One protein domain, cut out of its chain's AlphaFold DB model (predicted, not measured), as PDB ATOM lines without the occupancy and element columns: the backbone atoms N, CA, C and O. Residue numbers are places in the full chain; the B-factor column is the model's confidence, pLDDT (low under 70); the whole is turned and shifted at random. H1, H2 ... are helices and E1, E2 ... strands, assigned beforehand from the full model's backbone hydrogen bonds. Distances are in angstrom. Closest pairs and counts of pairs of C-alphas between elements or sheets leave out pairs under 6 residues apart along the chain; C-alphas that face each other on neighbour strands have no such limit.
ATOM      1  N   GLU A  20     272.803 207.777 138.909       94.19
ATOM      2  CA  GLU A  20     272.891 206.316 138.818       94.19
ATOM      3  C   GLU A  20     273.888 205.914 137.733       94.19
ATOM      4  O   GLU A  20     273.848 206.437 136.623       94.19
ATOM      5  N   ILE A  21     274.755 204.954 138.052       96.44
ATOM      6  CA  ILE A  21     275.510 204.194 137.055       96.44
ATOM      7  C   ILE A  21     274.849 202.825 136.943       96.44
ATOM      8  O   ILE A  21     274.624 202.157 137.951       96.44
ATOM      9  N   LYS A  22     274.561 202.379 135.726       96.19
ATOM     10  CA  LYS A  22     274.026 201.047 135.450       96.19
ATOM     11  C   LYS A  22     274.956 200.314 134.503       96.19
ATOM     12  O   LYS A  22     275.297 200.836 133.451       96.19
ATOM     13  N   ILE A  23     275.315 199.087 134.854       97.19
ATOM     14  CA  ILE A  23     276.026 198.186 133.947       97.19
ATOM     15  C   ILE A  23     274.967 197.471 133.112       97.19
ATOM     16  O   ILE A  23     274.053 196.845 133.652       97.19
ATOM     17  N   LEU A  24     275.050 197.629 131.797       95.94
ATOM     18  CA  LEU A  24     274.133 197.031 130.831       95.94
ATOM     19  C   LEU A  24     274.617 195.665 130.367       95.94
ATOM     20  O   LEU A  24     273.815 194.750 130.185       95.94
ATOM     21  N   ASN A  25     275.920 195.561 130.130       95.44
ATOM     22  CA  ASN A  25     276.565 194.362 129.635       95.44
ATOM     23  C   ASN A  25     278.047 194.369 130.019       95.44
ATOM     24  O   ASN A  25     278.609 195.408 130.365       95.44
ATOM     25  N   THR A  26     278.688 193.216 129.892       93.56
ATOM     26  CA  THR A  26     280.127 193.047 130.080       93.56
ATOM     27  C   THR A  26     280.698 192.235 128.931       93.56
ATOM     28  O   THR A  26     280.052 191.302 128.455       93.56
ATOM     29  N   LYS A  27     281.921 192.547 128.513       92.25
ATOM     30  CA  LYS A  27     282.709 191.686 127.632       92.25
ATOM     31  C   LYS A  27     284.004 191.313 128.335       92.25
ATOM     32  O   LYS A  27     284.726 192.197 128.783       92.25
ATOM     33  N   GLU A  28     284.245 190.014 128.445       88.75
ATOM     34  CA  GLU A  28     285.449 189.444 129.046       88.75
ATOM     35  C   GLU A  28     286.575 189.359 128.007       88.75
ATOM     36  O   GLU A  28     286.331 189.053 126.836       88.75
ATOM     37  N   TYR A  29     287.799 189.612 128.459       84.88
ATOM     38  CA  TYR A  29     289.037 189.442 127.713       84.88
ATOM     39  C   TYR A  29     290.062 188.728 128.597       84.88
ATOM     40  O   TYR A  29     290.101 188.941 129.805       84.88
ATOM     41  N   LEU A  30     290.902 187.892 127.990       79.56
ATOM     42  CA  LEU A  30     292.071 187.312 128.651       79.56
ATOM     43  C   LEU A  30     293.316 187.976 128.075       79.56
ATOM     44  O   LEU A  30     293.537 187.934 126.862       79.56
ATOM     45  N   ARG A  31     294.124 188.591 128.937       67.75
ATOM     46  CA  ARG A  31     295.362 189.268 128.553       67.75
ATOM     47  C   ARG A  31     296.459 188.900 129.538       67.75
ATOM     48  O   ARG A  31     296.315 189.123 130.730       67.75
ATOM     49  N   ASN A  32     297.549 188.320 129.041       66.12
ATOM     50  CA  ASN A  32     298.707 187.924 129.855       66.12
ATOM     51  C   ASN A  32     298.349 187.055 131.084       66.12
ATOM     52  O   ASN A  32     298.947 187.210 132.138       66.12
ATOM     53  N   GLY A  33     297.356 186.164 130.962       65.94
ATOM     54  CA  GLY A  33     296.893 185.314 132.074       65.94
ATOM     55  C   GLY A  33     295.957 186.007 133.073       65.94
ATOM     56  O   GLY A  33     295.427 185.348 133.957       65.94
ATOM     57  N   SER A  34     295.693 187.302 132.898       69.94
ATOM     58  CA  SER A  34     294.737 188.069 133.690       69.94
ATOM     59  C   SER A  34     293.402 188.198 132.963       69.94
ATOM     60  O   SER A  34     293.343 188.389 131.740       69.94
ATOM     61  N   LYS A  35     292.309 188.089 133.722       81.12
ATOM     62  CA  LYS A  35     290.965 188.354 133.217       81.12
ATOM     63  C   LYS A  35     290.675 189.856 133.292       81.12
ATOM     64  O   LYS A  35     290.801 190.482 134.335       81.12
ATOM     65  N   GLU A  36     290.234 190.440 132.187       84.31
ATOM     66  CA  GLU A  36     289.846 191.848 132.081       84.31
ATOM     67  C   GLU A  36     288.395 191.956 131.595       84.31
ATOM     68  O   GLU A  36     287.897 191.097 130.861       84.31
ATOM     69  N   PHE A  37     287.699 193.028 131.978       88.00
ATOM     70  CA  PHE A  37     286.335 193.292 131.538       88.00
ATOM     71  C   PHE A  37     286.209 194.684 130.930       88.00
ATOM     72  O   PHE A  37     286.627 195.682 131.510       88.00
ATOM     73  N   ILE A  38     285.506 194.762 129.803       91.69
ATOM     74  CA  ILE A  38     284.903 196.010 129.345       91.69
ATOM     75  C   ILE A  38     283.453 196.017 129.816       91.69
ATOM     76  O   ILE A  38     282.654 195.161 129.428       91.69
ATOM     77  N   LEU A  39     283.113 196.987 130.659       94.12
ATOM     78  CA  LEU A  39     281.755 197.226 131.127       94.12
ATOM     79  C   LEU A  39     281.078 198.223 130.188       94.12
ATOM     80  O   LEU A  39     281.577 199.326 129.975       94.12
ATOM     81  N   PHE A  40     279.922 197.849 129.651       96.69
ATOM     82  CA  PHE A  40     279.057 198.755 128.903       96.69
ATOM     83  C   PHE A  40     278.071 199.369 129.884       96.69
ATOM     84  O   PHE A  40     277.223 198.664 130.436       96.69
ATOM     85  N   CYS A  41     278.193 200.668 130.117       97.50
ATOM     86  CA  CYS A  41     277.521 201.366 131.199       97.50
ATOM     87  C   CYS A  41     276.599 202.480 130.692       97.50
ATOM     88  O   CYS A  41     276.765 203.027 129.601       97.50
ATOM     89  N   GLU A  42     275.643 202.850 131.536       97.44
ATOM     90  CA  GLU A  42     274.835 204.061 131.434       97.44
ATOM     91  C   GLU A  42     275.029 204.906 132.688       97.44
ATOM     92  O   GLU A  42     274.912 204.405 133.805       97.44
ATOM     93  N   LEU A  43     275.296 206.194 132.498       97.50
ATOM     94  CA  LEU A  43     275.243 207.214 133.532       97.50
ATOM     95  C   LEU A  43     273.936 207.985 133.366       97.50
ATOM     96  O   LEU A  43     273.727 208.648 132.350       97.50
ATOM     97  N   LYS A  44     273.053 207.894 134.358       96.38
ATOM     98  CA  LYS A  44     271.785 208.614 134.390       96.38
ATOM     99  C   LYS A  44     271.908 209.837 135.285       96.38
ATOM    100  O   LYS A  44     272.096 209.695 136.497       96.38
ATOM    101  N   ASN A  45     271.733 211.011 134.684       95.50
ATOM    102  CA  ASN A  45     271.694 212.275 135.393       95.50
ATOM    103  C   ASN A  45     270.276 212.736 135.678       95.50
ATOM    104  O   ASN A  45     269.585 213.202 134.785       95.50
ATOM    105  N   ASN A  46     269.861 212.640 136.941       92.06
ATOM    106  CA  ASN A  46     268.537 213.074 137.399       92.06
ATOM    107  C   ASN A  46     268.557 214.453 138.078       92.06
ATOM    108  O   ASN A  46     267.607 214.792 138.778       92.06
ATOM    109  N   SER A  47     269.643 215.215 137.941       91.06
ATOM    110  CA  SER A  47     269.771 216.554 138.519       91.06
ATOM    111  C   SER A  47     269.573 217.653 137.479       91.06
ATOM    112  O   SER A  47     269.564 217.399 136.274       91.06
ATOM    113  N   LYS A  48     269.449 218.891 137.970       92.06
ATOM    114  CA  LYS A  48     269.396 220.112 137.153       92.06
ATOM    115  C   LYS A  48     270.768 220.573 136.650       92.06
ATOM    116  O   LYS A  48     270.826 221.488 135.839       92.06
ATOM    117  N   GLU A  49     271.849 219.967 137.130       92.50
ATOM    118  CA  GLU A  49     273.222 220.357 136.811       92.50
ATOM    119  C   GLU A  49     273.855 219.349 135.853       92.50
ATOM    120  O   GLU A  49     273.519 218.163 135.864       92.50
ATOM    121  N   THR A  50     274.780 219.809 135.010       94.38
ATOM    122  CA  THR A  50     275.651 218.909 134.247       94.38
ATOM    123  C   THR A  50     276.593 218.205 135.212       94.38
ATOM    124  O   THR A  50     277.205 218.849 136.060       94.38
ATOM    125  N   ILE A  51     276.749 216.893 135.058       95.25
ATOM    126  CA  ILE A  51     277.757 216.133 135.798       95.25
ATOM    127  C   ILE A  51     278.945 215.840 134.890       95.25
ATOM    128  O   ILE A  51     278.773 215.475 133.723       95.25
ATOM    129  N   ILE A  52     280.141 215.990 135.451       95.75
ATOM    130  CA  ILE A  52     281.400 215.649 134.797       95.75
ATOM    131  C   ILE A  52     282.059 214.548 135.621       95.75
ATOM    132  O   ILE A  52     282.320 214.752 136.811       95.75
ATOM    133  N   LEU A  53     282.305 213.387 135.014       95.81
ATOM    134  CA  LEU A  53     283.077 212.306 135.630       95.81
ATOM    135  C   LEU A  53     284.372 212.092 134.844       95.81
ATOM    136  O   LEU A  53     284.308 212.026 133.618       95.81
ATOM    137  N   PRO A  54     285.527 211.935 135.503       94.19
ATOM    138  CA  PRO A  54     286.724 211.460 134.825       94.19
ATOM    139  C   PRO A  54     286.521 210.000 134.400       94.19
ATOM    140  O   PRO A  54     285.826 209.246 135.080       94.19
ATOM    141  N   LEU A  55     287.120 209.590 133.291       91.88
ATOM    142  CA  LEU A  55     287.340 208.194 132.935       91.88
ATOM    143  C   LEU A  55     288.800 207.842 133.213       91.88
ATOM    144  O   LEU A  55     289.668 208.698 133.038       91.88
ATOM    145  N   PRO A  56     289.091 206.596 133.611       87.06
ATOM    146  CA  PRO A  56     290.465 206.179 133.777       87.06
ATOM    147  C   PRO A  56     291.272 206.305 132.478       87.06
ATOM    148  O   PRO A  56     290.785 205.931 131.410       87.06
ATOM    149  N   VAL A  57     292.504 206.803 132.576       80.06
ATOM    150  CA  VAL A  57     293.428 206.952 131.439       80.06
ATOM    151  C   VAL A  57     294.471 205.853 131.384       80.06
ATOM    152  O   VAL A  57     294.951 205.375 132.412       80.06
ATOM    153  N   GLU A  58     294.852 205.493 130.163       70.88
ATOM    154  CA  GLU A  58     295.965 204.590 129.909       70.88
ATOM    155  C   GLU A  58     297.288 205.214 130.357       70.88
ATOM    156  O   GLU A  58     297.558 206.393 130.128       70.88
ATOM    157  N   THR A  59     298.137 204.396 130.975       59.44
ATOM    158  CA  THR A  59     299.556 204.709 131.139       59.44
ATOM    159  C   THR A  59     300.363 203.800 130.229       59.44
ATOM    160  O   THR A  59     300.041 202.628 130.039       59.44
ATOM    161  N   VAL A  60     301.422 204.354 129.642       43.78
ATOM    162  CA  VAL A  60     302.444 203.557 128.967       43.78
ATOM    163  C   VAL A  60     303.275 202.887 130.066       43.78
ATOM    164  O   VAL A  60     304.063 203.550 130.744       43.78
ATOM    165  N   GLY A  61     303.063 201.584 130.254       45.34
ATOM    166  CA  GLY A  61     303.698 200.769 131.295       45.34
ATOM    167  C   GLY A  61     302.812 200.530 132.526       45.34
ATOM    168  O   GLY A  61     301.816 201.210 132.737       45.34
ATOM    169  N   ASN A  62     303.192 199.548 133.348       46.31
ATOM    170  CA  ASN A  62     302.360 198.977 134.422       46.31
ATOM    171  C   ASN A  62     302.116 199.898 135.639       46.31
ATOM    172  O   ASN A  62     301.452 199.489 136.585       46.31
ATOM    173  N   ASN A  63     302.620 201.138 135.647       57.19
ATOM    174  CA  ASN A  63     302.508 202.036 136.799       57.19
ATOM    175  C   ASN A  63     301.525 203.166 136.533       57.19
ATOM    176  O   ASN A  63     301.851 204.207 135.959       57.19
ATOM    177  N   ASN A  64     300.302 202.948 136.999       61.59
ATOM    178  CA  ASN A  64     299.221 203.888 136.819       61.59
ATOM    179  C   ASN A  64     299.321 205.070 137.802       61.59
ATOM    180  O   ASN A  64     298.930 204.984 138.964       61.59
ATOM    181  N   THR A  65     299.861 206.194 137.337       67.94
ATOM    182  CA  THR A  65     300.181 207.358 138.180       67.94
ATOM    183  C   THR A  65     299.118 208.454 138.190       67.94
ATOM    184  O   THR A  65     299.281 209.418 138.941       67.94
ATOM    185  N   ASN A  66     298.043 208.339 137.394       81.31
ATOM    186  CA  ASN A  66     297.000 209.361 137.392       81.31
ATOM    187  C   ASN A  66     296.046 209.173 138.581       81.31
ATOM    188  O   ASN A  66     295.346 208.162 138.663       81.31
ATOM    189  N   SER A  67     295.975 210.153 139.484       85.38
ATOM    190  CA  SER A  67     295.165 210.048 140.704       85.38
ATOM    191  C   SER A  67     293.667 209.826 140.428       85.38
ATOM    192  O   SER A  67     292.987 209.166 141.216       85.38
ATOM    193  N   PHE A  68     293.142 210.305 139.293       87.50
ATOM    194  CA  PHE A  68     291.737 210.110 138.909       87.50
ATOM    195  C   PHE A  68     291.402 208.658 138.556       87.50
ATOM    196  O   PHE A  68     290.241 208.257 138.649       87.50
ATOM    197  N   ASN A  69     292.398 207.830 138.240       84.56
ATOM    198  CA  ASN A  69     292.176 206.410 137.973       84.56
ATOM    199  C   ASN A  69     291.737 205.658 139.242       84.56
ATOM    200  O   ASN A  69     291.036 204.654 139.160       84.56
ATOM    201  N   TYR A  70     292.031 206.205 140.427       85.56
ATOM    202  CA  TYR A  70     291.592 205.666 141.717       85.56
ATOM    203  C   TYR A  70     290.197 206.141 142.149       85.56
ATOM    204  O   TYR A  70     289.729 205.764 143.226       85.56
ATOM    205  N   PHE A  71     289.511 206.956 141.338       91.31
ATOM    206  CA  PHE A  71     288.131 207.373 141.624       91.31
ATOM    207  C   PHE A  71     287.137 206.231 141.422       91.31
ATOM    208  O   PHE A  71     285.981 206.357 141.820       91.31
ATOM    209  N   TYR A  72     287.556 205.122 140.816       90.69
ATOM    210  CA  TYR A  72     286.694 203.987 140.543       90.69
ATOM    211  C   TYR A  72     287.189 202.721 141.225       90.69
ATOM    212  O   TYR A  72     288.385 202.480 141.348       90.69
ATOM    213  N   LEU A  73     286.237 201.900 141.654       88.56
ATOM    214  CA  LEU A  73     286.466 200.582 142.231       88.56
ATOM    215  C   LEU A  73     285.480 199.587 141.627       88.56
ATOM    216  O   LEU A  73     284.352 199.952 141.279       88.56
ATOM    217  N   ILE A  74     285.888 198.321 141.581       89.31
ATOM    218  CA  ILE A  74     284.993 197.205 141.290       89.31
ATOM    219  C   ILE A  74     284.798 196.391 142.554       89.31
ATOM    220  O   ILE A  74     285.754 195.990 143.210       89.31
ATOM    221  N   GLU A  75     283.539 196.122 142.866       90.75
ATOM    222  CA  GLU A  75     283.175 195.070 143.802       90.75
ATOM    223  C   GLU A  75     282.722 193.842 143.015       90.75
ATOM    224  O   GLU A  75     281.965 193.964 142.051       90.75
ATOM    225  N   THR A  76     283.146 192.662 143.453       90.44
ATOM    226  CA  THR A  76     282.719 191.366 142.915       90.44
ATOM    227  C   THR A  76     282.039 190.539 143.996       90.44
ATOM    228  O   THR A  76     282.222 190.795 145.180       90.44
ATOM    229  N   PHE A  77     281.249 189.537 143.606       87.12
ATOM    230  CA  PHE A  77     280.764 188.515 144.534       87.12
ATOM    231  C   PHE A  77     280.942 187.102 143.949       87.12
ATOM    232  O   PHE A  77     280.373 186.821 142.882       87.12
ATOM    233  N   PRO A  78     281.660 186.188 144.639       84.81
ATOM    234  CA  PRO A  78     282.391 186.399 145.901       84.81
ATOM    235  C   PRO A  78     283.543 187.419 145.782       84.81
ATOM    236  O   PRO A  78     284.083 187.622 144.698       84.81
ATOM    237  N   ASN A  79     283.896 188.063 146.904       82.19
ATOM    238  CA  ASN A  79     284.835 189.199 146.959       82.19
ATOM    239  C   ASN A  79     286.306 188.817 146.711       82.19
ATOM    240  O   ASN A  79     287.165 189.691 146.656       82.19
ATOM    241  N   ASN A  80     286.619 187.526 146.611       76.94
ATOM    242  CA  ASN A  80     287.979 187.016 146.445       76.94
ATOM    243  C   ASN A  80     288.411 186.932 144.976       76.94
ATOM    244  O   ASN A  80     289.391 186.270 144.684       76.94
ATOM    245  N   ALA A  81     287.698 187.575 144.051       82.19
ATOM    246  CA  ALA A  81     287.976 187.484 142.618       82.19
ATOM    247  C   ALA A  81     289.246 188.219 142.160       82.19
ATOM    248  O   ALA A  81     289.442 188.350 140.956       82.19
ATOM    249  N   PHE A  82     290.054 188.738 143.085       83.06
ATOM    250  CA  PHE A  82     291.236 189.533 142.786       83.06
ATOM    251  C   PHE A  82     292.504 188.873 143.339       83.06
ATOM    252  O   PHE A  82     292.514 188.451 144.496       83.06
ATOM    253  N   ILE A  83     293.567 188.834 142.535       76.69
ATOM    254  CA  ILE A  83     294.934 188.457 142.931       76.69
ATOM    255  C   ILE A  83     295.767 189.731 143.027       76.69
ATOM    256  O   ILE A  83     295.548 190.648 142.247       76.69
ATOM    257  N   ILE A  84     296.713 189.776 143.963       76.38
ATOM    258  CA  ILE A  84     297.748 190.810 144.047       76.38
ATOM    259  C   ILE A  84     299.065 190.166 143.609       76.38
ATOM    260  O   ILE A  84     299.481 189.191 144.239       76.38
ATOM    261  N   GLU A  85     299.708 190.684 142.566       69.94
ATOM    262  CA  GLU A  85     301.094 190.320 142.235       69.94
ATOM    263  C   GLU A  85     302.082 191.342 142.825       69.94
ATOM    264  O   GLU A  85     301.715 192.465 143.175       69.94
ATOM    265  N   GLU A  86     303.339 190.939 143.016       60.88
ATOM    266  CA  GLU A  86     304.386 191.871 143.439       60.88
ATOM    267  C   GLU A  86     304.885 192.677 142.239       60.88
ATOM    268  O   GLU A  86     305.468 192.124 141.303       60.88
ATOM    269  N   SER A  87     304.709 193.999 142.297       58.31
ATOM    270  CA  SER A  87     305.190 194.882 141.239       58.31
ATOM    271  C   SER A  87     306.709 194.968 141.245       58.31
ATOM    272  O   SER A  87     307.293 195.280 142.291       58.31
ATOM    273  N   PRO A  88     307.385 194.821 140.090       57.66
ATOM    274  CA  PRO A  88     308.750 195.306 139.978       57.66
ATOM    275  C   PRO A  88     308.781 196.822 140.262       57.66
ATOM    276  O   PRO A  88     307.805 197.528 139.981       57.66
ATOM    277  N   PRO A  89     309.885 197.352 140.823       54.94
ATOM    278  CA  PRO A  89     309.978 198.753 141.213       54.94
ATOM    279  C   PRO A  89     309.644 199.683 140.047       54.94
ATOM    280  O   PRO A  89     310.099 199.497 138.915       54.94
ATOM    281  N   ALA A  90     308.825 200.693 140.338       55.50
ATOM    282  CA  ALA A  90     308.291 201.565 139.315       55.50
ATOM    283  C   ALA A  90     309.390 202.377 138.621       55.50
ATOM    284  O   ALA A  90     310.054 203.208 139.239       55.50
ATOM    285  N   ILE A  91     309.544 202.183 137.310       56.69
ATOM    286  CA  ILE A  91     310.315 203.102 136.471       56.69
ATOM    287  C   ILE A  91     309.426 204.326 136.248       56.69
ATOM    288  O   ILE A  91     308.330 204.204 135.698       56.69
ATOM    289  N   MET A  92     309.876 205.496 136.708       53.06
ATOM    290  CA  MET A  92     309.155 206.758 136.537       53.06
ATOM    291  C   MET A  92     308.994 207.082 135.048       53.06
ATOM    292  O   MET A  92     309.889 207.642 134.416       53.06
ATOM    293  N   THR A  93     307.835 206.757 134.486       58.78
ATOM    294  CA  THR A  93     307.385 207.282 133.200       58.78
ATOM    295  C   THR A  93     306.566 208.553 133.417       58.78
ATOM    296  O   THR A  93     306.013 208.808 134.490       58.78
ATOM    297  N   LYS A  94     306.525 209.406 132.391       63.69
ATOM    298  CA  LYS A  94     305.741 210.645 132.397       63.69
ATOM    299  C   LYS A  94     304.268 210.315 132.676       63.69
ATOM    300  O   LYS A  94     303.680 209.516 131.948       63.69
ATOM    301  N   LYS A  95     303.677 210.940 133.703       73.62
ATOM    302  CA  LYS A  95     302.265 210.738 134.059       73.62
ATOM    303  C   LYS A  95     301.368 211.116 132.874       73.62
ATOM    304  O   LYS A  95     301.502 212.212 132.323       73.62
ATOM    305  N   ALA A  96     300.454 210.224 132.494       79.44
ATOM    306  CA  ALA A  96     299.415 210.544 131.521       79.44
ATOM    307  C   ALA A  96     298.399 211.490 132.172       79.44
ATOM    308  O   ALA A  96     297.829 211.180 133.221       79.44
ATOM    309  N   LYS A  97     298.192 212.657 131.563       88.31
ATOM    310  CA  LYS A  97     297.191 213.629 132.006       88.31
ATOM    311  C   LYS A  97     295.820 213.252 131.453       88.31
ATOM    312  O   LYS A  97     295.723 212.805 130.315       88.31
ATOM    313  N   LEU A  98     294.777 213.475 132.247       90.31
ATOM    314  CA  LEU A  98     293.389 213.415 131.803       90.31
ATOM    315  C   LEU A  98     293.163 214.531 130.781       90.31
ATOM    316  O   LEU A  98     293.434 215.693 131.094       90.31
ATOM    317  N   THR A  99     292.673 214.188 129.592       91.75
ATOM    318  CA  THR A  99     292.237 215.161 128.581       91.75
ATOM    319  C   THR A  99     290.718 215.151 128.446       91.75
ATOM    320  O   THR A  99     290.020 214.338 129.059       91.75
ATOM    321  N   SER A 100     290.186 216.068 127.643       91.62
ATOM    322  CA  SER A 100     288.764 216.129 127.291       91.62
ATOM    323  C   SER A 100     288.207 214.833 126.676       91.62
ATOM    324  O   SER A 100     287.019 214.553 126.833       91.62
ATOM    325  N   ASP A 101     289.048 213.986 126.078       91.06
ATOM    326  CA  ASP A 101     288.651 212.659 125.580       91.06
ATOM    327  C   ASP A 101     288.388 211.649 126.710       91.06
ATOM    328  O   ASP A 101     287.783 210.595 126.505       91.06
ATOM    329  N   ASN A 102     288.842 211.958 127.925       91.81
ATOM    330  CA  ASN A 102     288.766 211.083 129.089       91.81
ATOM    331  C   ASN A 102     287.767 211.594 130.129       91.81
ATOM    332  O   ASN A 102     287.907 211.301 131.313       91.81
ATOM    333  N   ILE A 103     286.750 212.352 129.719       94.81
ATOM    334  CA  ILE A 103     285.676 212.788 130.614       94.81
ATOM    335  C   ILE A 103     284.298 212.421 130.070       94.81
ATOM    336  O   ILE A 103     284.010 212.506 128.880       94.81
ATOM    337  N   LEU A 104     283.406 212.046 130.978       96.25
ATOM    338  CA  LEU A 104     281.981 211.918 130.716       96.25
ATOM    339  C   LEU A 104     281.298 213.232 131.061       96.25
ATOM    340  O   LEU A 104     281.344 213.656 132.213       96.25
ATOM    341  N   ILE A 105     280.603 213.830 130.096       96.75
ATOM    342  CA  ILE A 105     279.768 215.015 130.314       96.75
ATOM    343  C   ILE A 105     278.306 214.607 130.129       96.75
ATOM    344  O   ILE A 105     277.829 214.449 129.006       96.75
ATOM    345  N   CYS A 106     277.577 214.428 131.230       97.25
ATOM    346  CA  CYS A 106     276.170 214.031 131.185       97.25
ATOM    347  C   CYS A 106     275.265 215.218 131.540       97.25
ATOM    348  O   CYS A 106     275.287 215.745 132.658       97.25
ATOM    349  N   LYS A 107     274.468 215.652 130.557       97.00
ATOM    350  CA  LYS A 107     273.563 216.805 130.665       97.00
ATOM    351  C   LYS A 107     272.462 216.565 131.714       97.00
ATOM    352  O   LYS A 107     272.147 215.403 131.989       97.00
ATOM    353  N   PRO A 108     271.850 217.627 132.265       95.81
ATOM    354  CA  PRO A 108     270.699 217.509 133.157       95.81
ATOM    355  C   PRO A 108     269.601 216.611 132.579       95.81
ATOM    356  O   PRO A 108     269.330 216.669 131.379       95.81
ATOM    357  N   PHE A 109     268.966 215.805 133.430       94.56
ATOM    358  CA  PHE A 109     267.844 214.920 133.070       94.56
ATOM    359  C   PHE A 109     268.090 214.042 131.832       94.56
ATOM    360  O   PHE A 109     267.175 213.780 131.052       94.56
ATOM    361  N   SER A 110     269.332 213.588 131.642       96.06
ATOM    362  CA  SER A 110     269.735 212.791 130.483       96.06
ATOM    363  C   SER A 110     270.400 211.477 130.888       96.06
ATOM    364  O   SER A 110     270.684 211.222 132.058       96.06
ATOM    365  N   THR A 111     270.608 210.602 129.907       97.06
ATOM    366  CA  THR A 111     271.369 209.361 130.072       97.06
ATOM    367  C   THR A 111     272.495 209.344 129.051       97.06
ATOM    368  O   THR A 111     272.262 209.600 127.870       97.06
ATOM    369  N   LEU A 112     273.709 209.049 129.508       97.81
ATOM    370  CA  LEU A 112     274.904 208.932 128.683       97.81
ATOM    371  C   LEU A 112     275.412 207.490 128.727       97.81
ATOM    372  O   LEU A 112     275.618 206.941 129.808       97.81
ATOM    373  N   LYS A 113     275.635 206.884 127.560       97.94
ATOM    374  CA  LYS A 113     276.282 205.572 127.452       97.94
ATOM    375  C   LYS A 113     277.793 205.737 127.407       97.94
ATOM    376  O   LYS A 113     278.285 206.647 126.746       97.94
ATOM    377  N   PHE A 114     278.510 204.847 128.078       96.44
ATOM    378  CA  PHE A 114     279.968 204.830 128.066       96.44
ATOM    379  C   PHE A 114     280.512 203.420 128.272       96.44
ATOM    380  O   PHE A 114     279.830 202.549 128.813       96.44
ATOM    381  N   ASN A 115     281.758 203.218 127.858       94.50
ATOM    382  CA  ASN A 115     282.494 201.990 128.121       94.50
ATOM    383  C   ASN A 115     283.483 202.239 129.254       94.50
ATOM    384  O   ASN A 115     284.088 203.307 129.331       94.50
ATOM    385  N   PHE A 116     283.651 201.248 130.117       91.94
ATOM    386  CA  PHE A 116     284.587 201.295 131.224       91.94
ATOM    387  C   PHE A 116     285.473 200.054 131.188       91.94
ATOM    388  O   PHE A 116     284.984 198.941 131.374       91.94
ATOM    389  N   ASP A 117     286.760 200.242 130.928       88.88
ATOM    390  CA  ASP A 117     287.737 199.156 130.891       88.88
ATOM    391  C   ASP A 117     288.337 198.960 132.289       88.88
ATOM    392  O   ASP A 117     288.945 199.870 132.862       88.88
ATOM    393  N   THR A 118     288.128 197.777 132.869       84.69
ATOM    394  CA  THR A 118     288.543 197.498 134.245       84.69
ATOM    395  C   THR A 118     290.056 197.412 134.410       84.69
ATOM    396  O   THR A 118     290.525 197.540 135.534       84.69
ATOM    397  N   LYS A 119     290.838 197.241 133.337       80.00
ATOM    398  CA  LYS A 119     292.306 197.152 133.445       80.00
ATOM    399  C   LYS A 119     292.968 198.444 133.950       80.00
ATOM    400  O   LYS A 119     294.135 198.450 134.317       80.00
ATOM    401  N   TYR A 120     292.240 199.564 133.942       77.44
ATOM    402  CA  TYR A 120     292.763 200.866 134.365       77.44
ATOM    403  C   TYR A 120     292.511 201.191 135.845       77.44
ATOM    404  O   TYR A 120     292.998 202.206 136.334       77.44
ATOM    405  N   ILE A 121     291.759 200.356 136.563       72.44
ATOM    406  CA  ILE A 121     291.452 200.537 137.997       72.44
ATOM    407  C   ILE A 121     292.053 199.454 138.889       72.44
ATOM    408  O   ILE A 121     291.973 199.540 140.115       72.44
ATOM    409  N   THR A 122     292.633 198.425 138.279       60.47
ATOM    410  CA  THR A 122     293.444 197.401 138.928       60.47
ATOM    411  C   THR A 122     294.712 198.067 139.466       60.47
ATOM    412  O   THR A 122     295.737 198.157 138.800       60.47
ATOM    413  N   LYS A 123     294.585 198.668 140.652       57.28
ATOM    414  CA  LYS A 123     295.662 199.316 141.407       57.28
ATOM    415  C   LYS A 123     296.741 198.283 141.730       57.28
ATOM    416  O   LYS A 123     296.374 197.223 142.206       57.28
ATOM    417  N   ASN A 124     298.025 198.622 141.593       57.62
ATOM    418  CA  ASN A 124     299.150 197.850 142.149       57.62
ATOM    419  C   ASN A 124     299.054 196.335 141.882       57.62
ATOM    420  O   ASN A 124     298.923 195.561 142.828       57.62
ATOM    421  N   ASP A 125     299.018 195.939 140.610       61.66
ATOM    422  CA  ASP A 125     298.942 194.533 140.192       61.66
ATOM    423  C   ASP A 125     297.774 193.727 140.783       61.66
ATOM    424  O   ASP A 125     297.849 192.510 140.964       61.66
ATOM    425  N   VAL A 126     296.671 194.409 141.104       70.25
ATOM    426  CA  VAL A 126     295.433 193.759 141.534       70.25
ATOM    427  C   VAL A 126     294.650 193.312 140.306       70.25
ATOM    428  O   VAL A 126     293.892 194.099 139.759       70.25
ATOM    429  N   TYR A 127     294.769 192.066 139.877       76.69
ATOM    430  CA  TYR A 127     294.104 191.546 138.676       76.69
ATOM    431  C   TYR A 127     292.902 190.669 139.007       76.69
ATOM    432  O   TYR A 127     292.827 190.135 140.111       76.69
ATOM    433  N   PHE A 128     291.963 190.477 138.072       82.75
ATOM    434  CA  PHE A 128     290.953 189.439 138.283       82.75
ATOM    435  C   PHE A 128     291.595 188.058 138.141       82.75
ATOM    436  O   PHE A 128     292.209 187.761 137.115       82.75
ATOM    437  N   ASP A 129     291.394 187.215 139.153       81.06
ATOM    438  CA  ASP A 129     291.817 185.817 139.144       81.06
ATOM    439  C   ASP A 129     291.042 185.056 138.059       81.06
ATOM    440  O   ASP A 129     289.812 184.932 138.121       81.06
ATOM    441  N   ASP A 130     291.744 184.527 137.057       79.19
ATOM    442  CA  ASP A 130     291.142 183.761 135.968       79.19
ATOM    443  C   ASP A 130     290.552 182.418 136.445       79.19
ATOM    444  O   ASP A 130     289.618 181.890 135.824       79.19
ATOM    445  N   LYS A 131     291.009 181.907 137.598       81.25
ATOM    446  CA  LYS A 131     290.520 180.682 138.249       81.25
ATOM    447  C   LYS A 131     289.260 180.922 139.074       81.25
ATOM    448  O   LYS A 131     288.491 179.980 139.296       81.25
ATOM    449  N   ILE A 132     289.000 182.154 139.521       79.25
ATOM    450  CA  ILE A 132     287.842 182.464 140.369       79.25
ATOM    451  C   ILE A 132     286.672 182.959 139.522       79.25
ATOM    452  O   ILE A 132     286.661 184.042 138.941       79.25
ATOM    453  N   LYS A 133     285.598 182.166 139.508       81.06
ATOM    454  CA  LYS A 133     284.342 182.546 138.854       81.06
ATOM    455  C   LYS A 133     283.486 183.388 139.793       81.06
ATOM    456  O   LYS A 133     282.742 182.844 140.613       81.06
ATOM    457  N   PHE A 134     283.538 184.708 139.642       83.69
ATOM    458  CA  PHE A 134     282.578 185.593 140.293       83.69
ATOM    459  C   PHE A 134     281.270 185.697 139.504       83.69
ATOM    460  O   PHE A 134     281.242 185.623 138.278       83.69
ATOM    461  N   LYS A 135     280.153 185.811 140.229       87.12
ATOM    462  CA  LYS A 135     278.795 185.809 139.658       87.12
ATOM    463  C   LYS A 135     278.247 187.209 139.455       87.12
ATOM    464  O   LYS A 135     277.354 187.410 138.630       87.12
ATOM    465  N   HIS A 136     278.749 188.156 140.240       91.31
ATOM    466  CA  HIS A 136     278.264 189.519 140.224       91.31
ATOM    467  C   HIS A 136     279.386 190.536 140.286       91.31
ATOM    468  O   HIS A 136     280.410 190.282 140.915       91.31
ATOM    469  N   LEU A 137     279.141 191.696 139.681       92.12
ATOM    470  CA  LEU A 137     280.049 192.832 139.685       92.12
ATOM    471  C   LEU A 137     279.291 194.159 139.817       92.12
ATOM    472  O   LEU A 137     278.182 194.305 139.306       92.12
ATOM    473  N   ALA A 138     279.875 195.123 140.520       93.94
ATOM    474  CA  ALA A 138     279.372 196.487 140.630       93.94
ATOM    475  C   ALA A 138     280.507 197.495 140.418       93.94
ATOM    476  O   ALA A 138     281.604 197.315 140.942       93.94
ATOM    477  N   LEU A 139     280.213 198.571 139.687       94.56
ATOM    478  CA  LEU A 139     281.107 199.707 139.481       94.56
ATOM    479  C   LEU A 139     280.787 200.799 140.495       94.56
ATOM    480  O   LEU A 139     279.629 201.183 140.684       94.56
ATOM    481  N   ILE A 140     281.823 201.311 141.146       94.31
ATOM    482  CA  ILE A 140     281.702 202.333 142.178       94.31
ATOM    483  C   ILE A 140     282.563 203.516 141.790       94.31
ATOM    484  O   ILE A 140     283.781 203.420 141.830       94.31
ATOM    485  N   TYR A 141     281.923 204.641 141.498       94.94
ATOM    486  CA  TYR A 141     282.561 205.947 141.494       94.94
ATOM    487  C   TYR A 141     282.627 206.467 142.933       94.94
ATOM    488  O   TYR A 141     281.593 206.673 143.575       94.94
ATOM    489  N   ARG A 142     283.831 206.655 143.462       92.94
ATOM    490  CA  ARG A 142     284.128 207.191 144.791       92.94
ATOM    491  C   ARG A 142     285.228 208.254 144.655       92.94
ATOM    492  O   ARG A 142     286.402 207.923 144.818       92.94
ATOM    493  N   PRO A 143     284.858 209.511 144.366       93.00
ATOM    494  CA  PRO A 143     285.826 210.591 144.279       93.00
ATOM    495  C   PRO A 143     286.415 210.879 145.659       93.00
ATOM    496  O   PRO A 143     285.767 210.653 146.685       93.00
ATOM    497  N   PHE A 144     287.633 211.400 145.665       89.25
ATOM    498  CA  PHE A 144     288.295 211.953 146.838       89.25
ATOM    499  C   PHE A 144     288.869 213.322 146.488       89.25
ATOM    500  O   PHE A 144     289.022 213.660 145.311       89.25
ATOM    501  N   ASP A 145     289.135 214.127 147.511       89.44
ATOM    502  CA  ASP A 145     289.685 215.459 147.309       89.44
ATOM    503  C   ASP A 145     291.153 215.358 146.890       89.44
ATOM    504  O   ASP A 145     291.946 214.669 147.527       89.44
ATOM    505  N   LEU A 146     291.481 216.048 145.799       86.88
ATOM    506  CA  LEU A 146     292.843 216.229 145.307       86.88
ATOM    507  C   LEU A 146     293.303 217.648 145.620       86.88
ATOM    508  O   LEU A 146     292.514 218.598 145.496       86.88
ATOM    509  N   THR A 147     294.579 217.800 145.959       90.00
ATOM    510  CA  THR A 147     295.205 219.117 146.088       90.00
ATOM    511  C   THR A 147     295.256 219.822 144.732       90.00
ATOM    512  O   THR A 147     295.133 219.208 143.667       90.00
ATOM    513  N   ASP A 148     295.432 221.142 144.734       89.06
ATOM    514  CA  ASP A 148     295.547 221.892 143.479       89.06
ATOM    515  C   ASP A 148     296.825 221.540 142.702       89.06
ATOM    516  O   ASP A 148     296.843 221.609 141.473       89.06
ATOM    517  N   GLU A 149     297.874 221.105 143.401       89.69
ATOM    518  CA  GLU A 149     299.091 220.549 142.802       89.69
ATOM    519  C   GLU A 149     298.789 219.223 142.099       89.69
ATOM    520  O   GLU A 149     299.079 219.078 140.911       89.69
ATOM    521  N   GLU A 150     298.093 218.298 142.771       88.56
ATOM    522  CA  GLU A 150     297.677 217.032 142.167       88.56
ATOM    523  C   GLU A 150     296.787 217.260 140.942       88.56
ATOM    524  O   GLU A 150     296.957 216.593 139.923       88.56
ATOM    525  N   LYS A 151     295.867 218.229 140.974       89.50
ATOM    526  CA  LYS A 151     295.056 218.562 139.792       89.50
ATOM    527  C   LYS A 151     295.920 219.036 138.625       89.50
ATOM    528  O   LYS A 151     295.720 218.563 137.510       89.50
ATOM    529  N   LYS A 152     296.899 219.917 138.855       89.50
ATOM    530  CA  LYS A 152     297.813 220.404 137.802       89.50
ATOM    531  C   LYS A 152     298.687 219.294 137.221       89.50
ATOM    532  O   LYS A 152     298.989 219.312 136.025       89.50
ATOM    533  N   GLU A 153     299.093 218.331 138.043       88.81
ATOM    534  CA  GLU A 153     299.869 217.176 137.589       88.81
ATOM    535  C   GLU A 153     299.034 216.183 136.776       88.81
ATOM    536  O   GLU A 153     299.537 215.618 135.806       88.81
ATOM    537  N   ASN A 154     297.770 215.978 137.155       89.25
ATOM    538  CA  ASN A 154     296.916 214.923 136.608       89.25
ATOM    539  C   ASN A 154     295.966 215.383 135.488       89.25
ATOM    540  O   ASN A 154     295.434 214.530 134.781       89.25
ATOM    541  N   LEU A 155     295.736 216.688 135.316       92.06
ATOM    542  CA  LEU A 155     294.832 217.259 134.307       92.06
ATOM    543  C   LEU A 155     295.605 217.994 133.204       92.06
ATOM    544  O   LEU A 155     296.653 218.604 133.453       92.06
ATOM    545  N   SER A 156     295.084 217.951 131.977       92.12
ATOM    546  CA  SER A 156     295.462 218.895 130.921       92.12
ATOM    547  C   SER A 156     294.981 220.308 131.262       92.12
ATOM    548  O   SER A 156     294.056 220.487 132.059       92.12
ATOM    549  N   ASP A 157     295.606 221.320 130.658       92.31
ATOM    550  CA  ASP A 157     295.328 222.733 130.957       92.31
ATOM    551  C   ASP A 157     293.853 223.102 130.719       92.31
ATOM    552  O   ASP A 157     293.275 223.876 131.481       92.31
ATOM    553  N   GLU A 158     293.206 222.475 129.727       93.19
ATOM    554  CA  GLU A 158     291.777 222.655 129.427       93.19
ATOM    555  C   GLU A 158     290.849 222.174 130.558       93.19
ATOM    556  O   GLU A 158     289.717 222.643 130.674       93.19
ATOM    557  N   LEU A 159     291.321 221.256 131.412       92.75
ATOM    558  CA  LEU A 159     290.527 220.632 132.464       92.75
ATOM    559  C   LEU A 159     290.861 221.124 133.873       92.75
ATOM    560  O   LEU A 159     290.102 220.802 134.783       92.75
ATOM    561  N   VAL A 160     291.920 221.919 134.079       89.12
ATOM    562  CA  VAL A 160     292.377 222.360 135.420       89.12
ATOM    563  C   VAL A 160     291.258 223.005 136.250       89.12
ATOM    564  O   VAL A 160     291.196 222.804 137.461       89.12
ATOM    565  N   ASN A 161     290.337 223.720 135.597       86.75
ATOM    566  CA  ASN A 161     289.203 224.392 136.242       86.75
ATOM    567  C   ASN A 161     287.886 223.588 136.191       86.75
ATOM    568  O   ASN A 161     286.822 224.120 136.510       86.75
ATOM    569  N   SER A 162     287.924 222.320 135.773       88.62
ATOM    570  CA  SER A 162     286.731 221.474 135.683       88.62
ATOM    571  C   SER A 162     286.180 221.131 137.063       88.62
ATOM    572  O   SER A 162     286.910 220.732 137.970       88.62
ATOM    573  N   ASN A 163     284.857 221.218 137.210       90.44
ATOM    574  CA  ASN A 163     284.173 220.816 138.434       90.44
ATOM    575  C   ASN A 163     283.656 219.376 138.311       90.44
ATOM    576  O   ASN A 163     282.535 219.136 137.862       90.44
ATOM    577  N   PHE A 164     284.492 218.410 138.696       93.69
ATOM    578  CA  PHE A 164     284.100 217.002 138.726       93.69
ATOM    579  C   PHE A 164     283.041 216.727 139.795       93.69
ATOM    580  O   PHE A 164     283.022 217.335 140.868       93.69
ATOM    581  N   TYR A 165     282.165 215.765 139.518       94.81
ATOM    582  CA  TYR A 165     281.126 215.356 140.455       94.81
ATOM    583  C   TYR A 165     281.737 214.784 141.743       94.81
ATOM    584  O   TYR A 165     282.562 213.876 141.696       94.81
ATOM    585  N   LYS A 166     281.308 215.275 142.908       92.44
ATOM    586  CA  LYS A 166     281.970 214.978 144.195       92.44
ATOM    587  C   LYS A 166     281.281 213.923 145.059       92.44
ATOM    588  O   LYS A 166     281.733 213.648 146.165       92.44
ATOM    589  N   LYS A 167     280.168 213.341 144.609       93.31
ATOM    590  CA  LYS A 167     279.434 212.342 145.403       93.31
ATOM    591  C   LYS A 167     279.663 210.942 144.859       93.31
ATOM    592  O   LYS A 167     279.819 210.738 143.659       93.31
ATOM    593  N   LYS A 168     279.642 209.967 145.765       95.19
ATOM    594  CA  LYS A 168     279.731 208.549 145.421       95.19
ATOM    595  C   LYS A 168     278.538 208.131 144.555       95.19
ATOM    596  O   LYS A 168     277.399 208.443 144.895       95.19
ATOM    597  N   ILE A 169     278.797 207.354 143.506       95.25
ATOM    598  CA  ILE A 169     277.775 206.658 142.715       95.25
ATOM    599  C   ILE A 169     278.137 205.176 142.701       95.25
ATOM    600  O   ILE A 169     279.246 204.808 142.327       95.25
ATOM    601  N   LYS A 170     277.216 204.312 143.125       94.69
ATOM    602  CA  LYS A 170     277.403 202.859 143.099       94.69
ATOM    603  C   LYS A 170     276.374 202.251 142.166       94.69
ATOM    604  O   LYS A 170     275.181 202.497 142.337       94.69
ATOM    605  N   SER A 171     276.834 201.458 141.207       95.31
ATOM    606  CA  SER A 171     275.924 200.701 140.367       95.31
ATOM    607  C   SER A 171     275.209 199.627 141.174       95.31
ATOM    608  O   SER A 171     275.734 199.094 142.157       95.31
ATOM    609  N   LYS A 172     274.014 199.246 140.717       92.12
ATOM    610  CA  LYS A 172     273.432 197.972 141.140       92.12
ATOM    611  C   LYS A 172     274.368 196.829 140.745       92.12
ATOM    612  O   LYS A 172     275.132 196.939 139.784       92.12
ATOM    613  N   SER A 173     274.288 195.744 141.507       91.19
ATOM    614  CA  SER A 173     275.025 194.518 141.227       91.19
ATOM    615  C   SER A 173     274.557 193.924 139.893       91.19
ATOM    616  O   SER A 173     273.366 193.674 139.705       91.19
ATOM    617  N   PHE A 174     275.483 193.744 138.959       94.06
ATOM    618  CA  PHE A 174     275.255 193.152 137.647       94.06
ATOM    619  C   PHE A 174     275.603 191.670 137.688       94.06
ATOM    620  O   PHE A 174     276.676 191.306 138.160       94.06
ATOM    621  N   SER A 175     274.710 190.808 137.204       92.81
ATOM    622  CA  SER A 175     274.985 189.374 137.107       92.81
ATOM    623  C   SER A 175     275.755 189.071 135.829       92.81
ATOM    624  O   SER A 175     275.265 189.333 134.731       92.81
ATOM    625  N   ILE A 176     276.936 188.477 135.978       85.94
ATOM    626  CA  ILE A 176     277.687 187.945 134.847       85.94
ATOM    627  C   ILE A 176     276.994 186.661 134.401       85.94
ATOM    628  O   ILE A 176     276.942 185.669 135.132       85.94
TER     629      ILE A 176
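AT A GLANCE: This is residues 20 to 176 of the 179 residues of an uncharacterized protein of Flavobacterium sp. 2 (UniProt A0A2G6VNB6). Two layers of strands lie partly face to face with their strands crossed: a long, twisted antiparallel sheet in the order E1 - E2 - E7 makes one layer, and the antiparallel pair E4 and E9, with short pieces of the last stretch paired along E9, makes the other. Two short antiparallel pairs, E3 with E6 and E5 with E8, lie near the two ends of E2, while the short helix H1 is near the middle, H2 is far out, and the long loop of residues 85 to 102 swings wide. The printed part has 157 residues with nine named strands and two named helices, in the order E1 E2 E3 H1 E4 E5 E6 E7 E8 E9 H2. Its class is mostly strand, though under half of the residues are in named elements. The whole is compact, with a radius of gyration of the C-alphas of 15.9 A and spans of 44 by 38 by 22 A.

HOW THE PARTS SIT: In the largest sheet the inner strand is E2, residues 34 to 45, and the edge strands are E1, residues 20 to 31, and E7, residues 110 to 117. E1 and E2 form a hairpin, antiparallel at 162 degrees, with N 22 and O 42 2.8 A apart and N 29 and O 36 2.8 A apart. E2 and E7 are antiparallel at 169 degrees, with N 41 and O 114 at 2.8 A. E4, residues 72 to 77, and E9, residues 136 to 141, are antiparallel at 160 degrees, with N 75 and O 138 at 3.0 A. The closest C-alphas of E1 and E9 are those of Ile 21 and Leu 139, 7.6 A apart; E2 and E9 are apart, and so are E4 and E7. E3, residues 51 to 54, and E6, residues 103 to 106, are antiparallel at 161 degrees, with N 104 and O 53 at 2.8 A. The closest C-alphas of E6 and E7 are those of Cys 106 and Leu 112, 5.8 A apart. E5, residues 82 to 84, and E8, residues 126 to 128, are antiparallel at 145 degrees, with N 83 and O 127 at 2.8 A. The closest C-alphas of E2 and E8 are those of Lys 35 and Phe 128, 5.2 A apart. H1, residues 67 to 71, and H2, residues 148 to 154, only just touch, with 3 pairs of C-alphas within 8 A, the closest those of Ser 67 and Asn 154 at 6.6 A. Neither helix is on the sheet of E1, E2 and E7. Every O i to N i+4 pair of H2 is within hydrogen-bond range; in H1 it is 0 of 1, beside 2 of 2 O i to N i+3 pairs.

IN THESE COORDINATES: E1 begins at C-alpha 20, (272.891, 206.316, 138.818), bends by 64 degrees at residue 25 and measures 30.0 A. E2 measures 33.5 A and E7 22.6 A, while E4 and E9 measure 17.0 A each. E3 measures 10.2 A, E6 9.6 A, E5 6.8 A and E8 7.0 A. H1 measures 7.6 A, and H2 measures 9.9 A and ends at C-alpha 154, (296.916, 214.923, 136.608). Residues 169 to 170 pair antiparallel with residues 140 to 141 of E9, and residues 174 to 175 with residues 136 to 137.

THE WHOLE: The two C-alphas farthest apart are those of Lys 48 and Pro 88, 46.6 A. The printed part has no cut. The long links are E3 to H1, 12 residues, and E5 to E6, 18 residues; residues 155 to 176 after H2 also hold no named element. The mean pLDDT of the printed part is 84.7, and residues 31 to 34, 59 to 65, 85 to 94 and 122 to 125 are under 70.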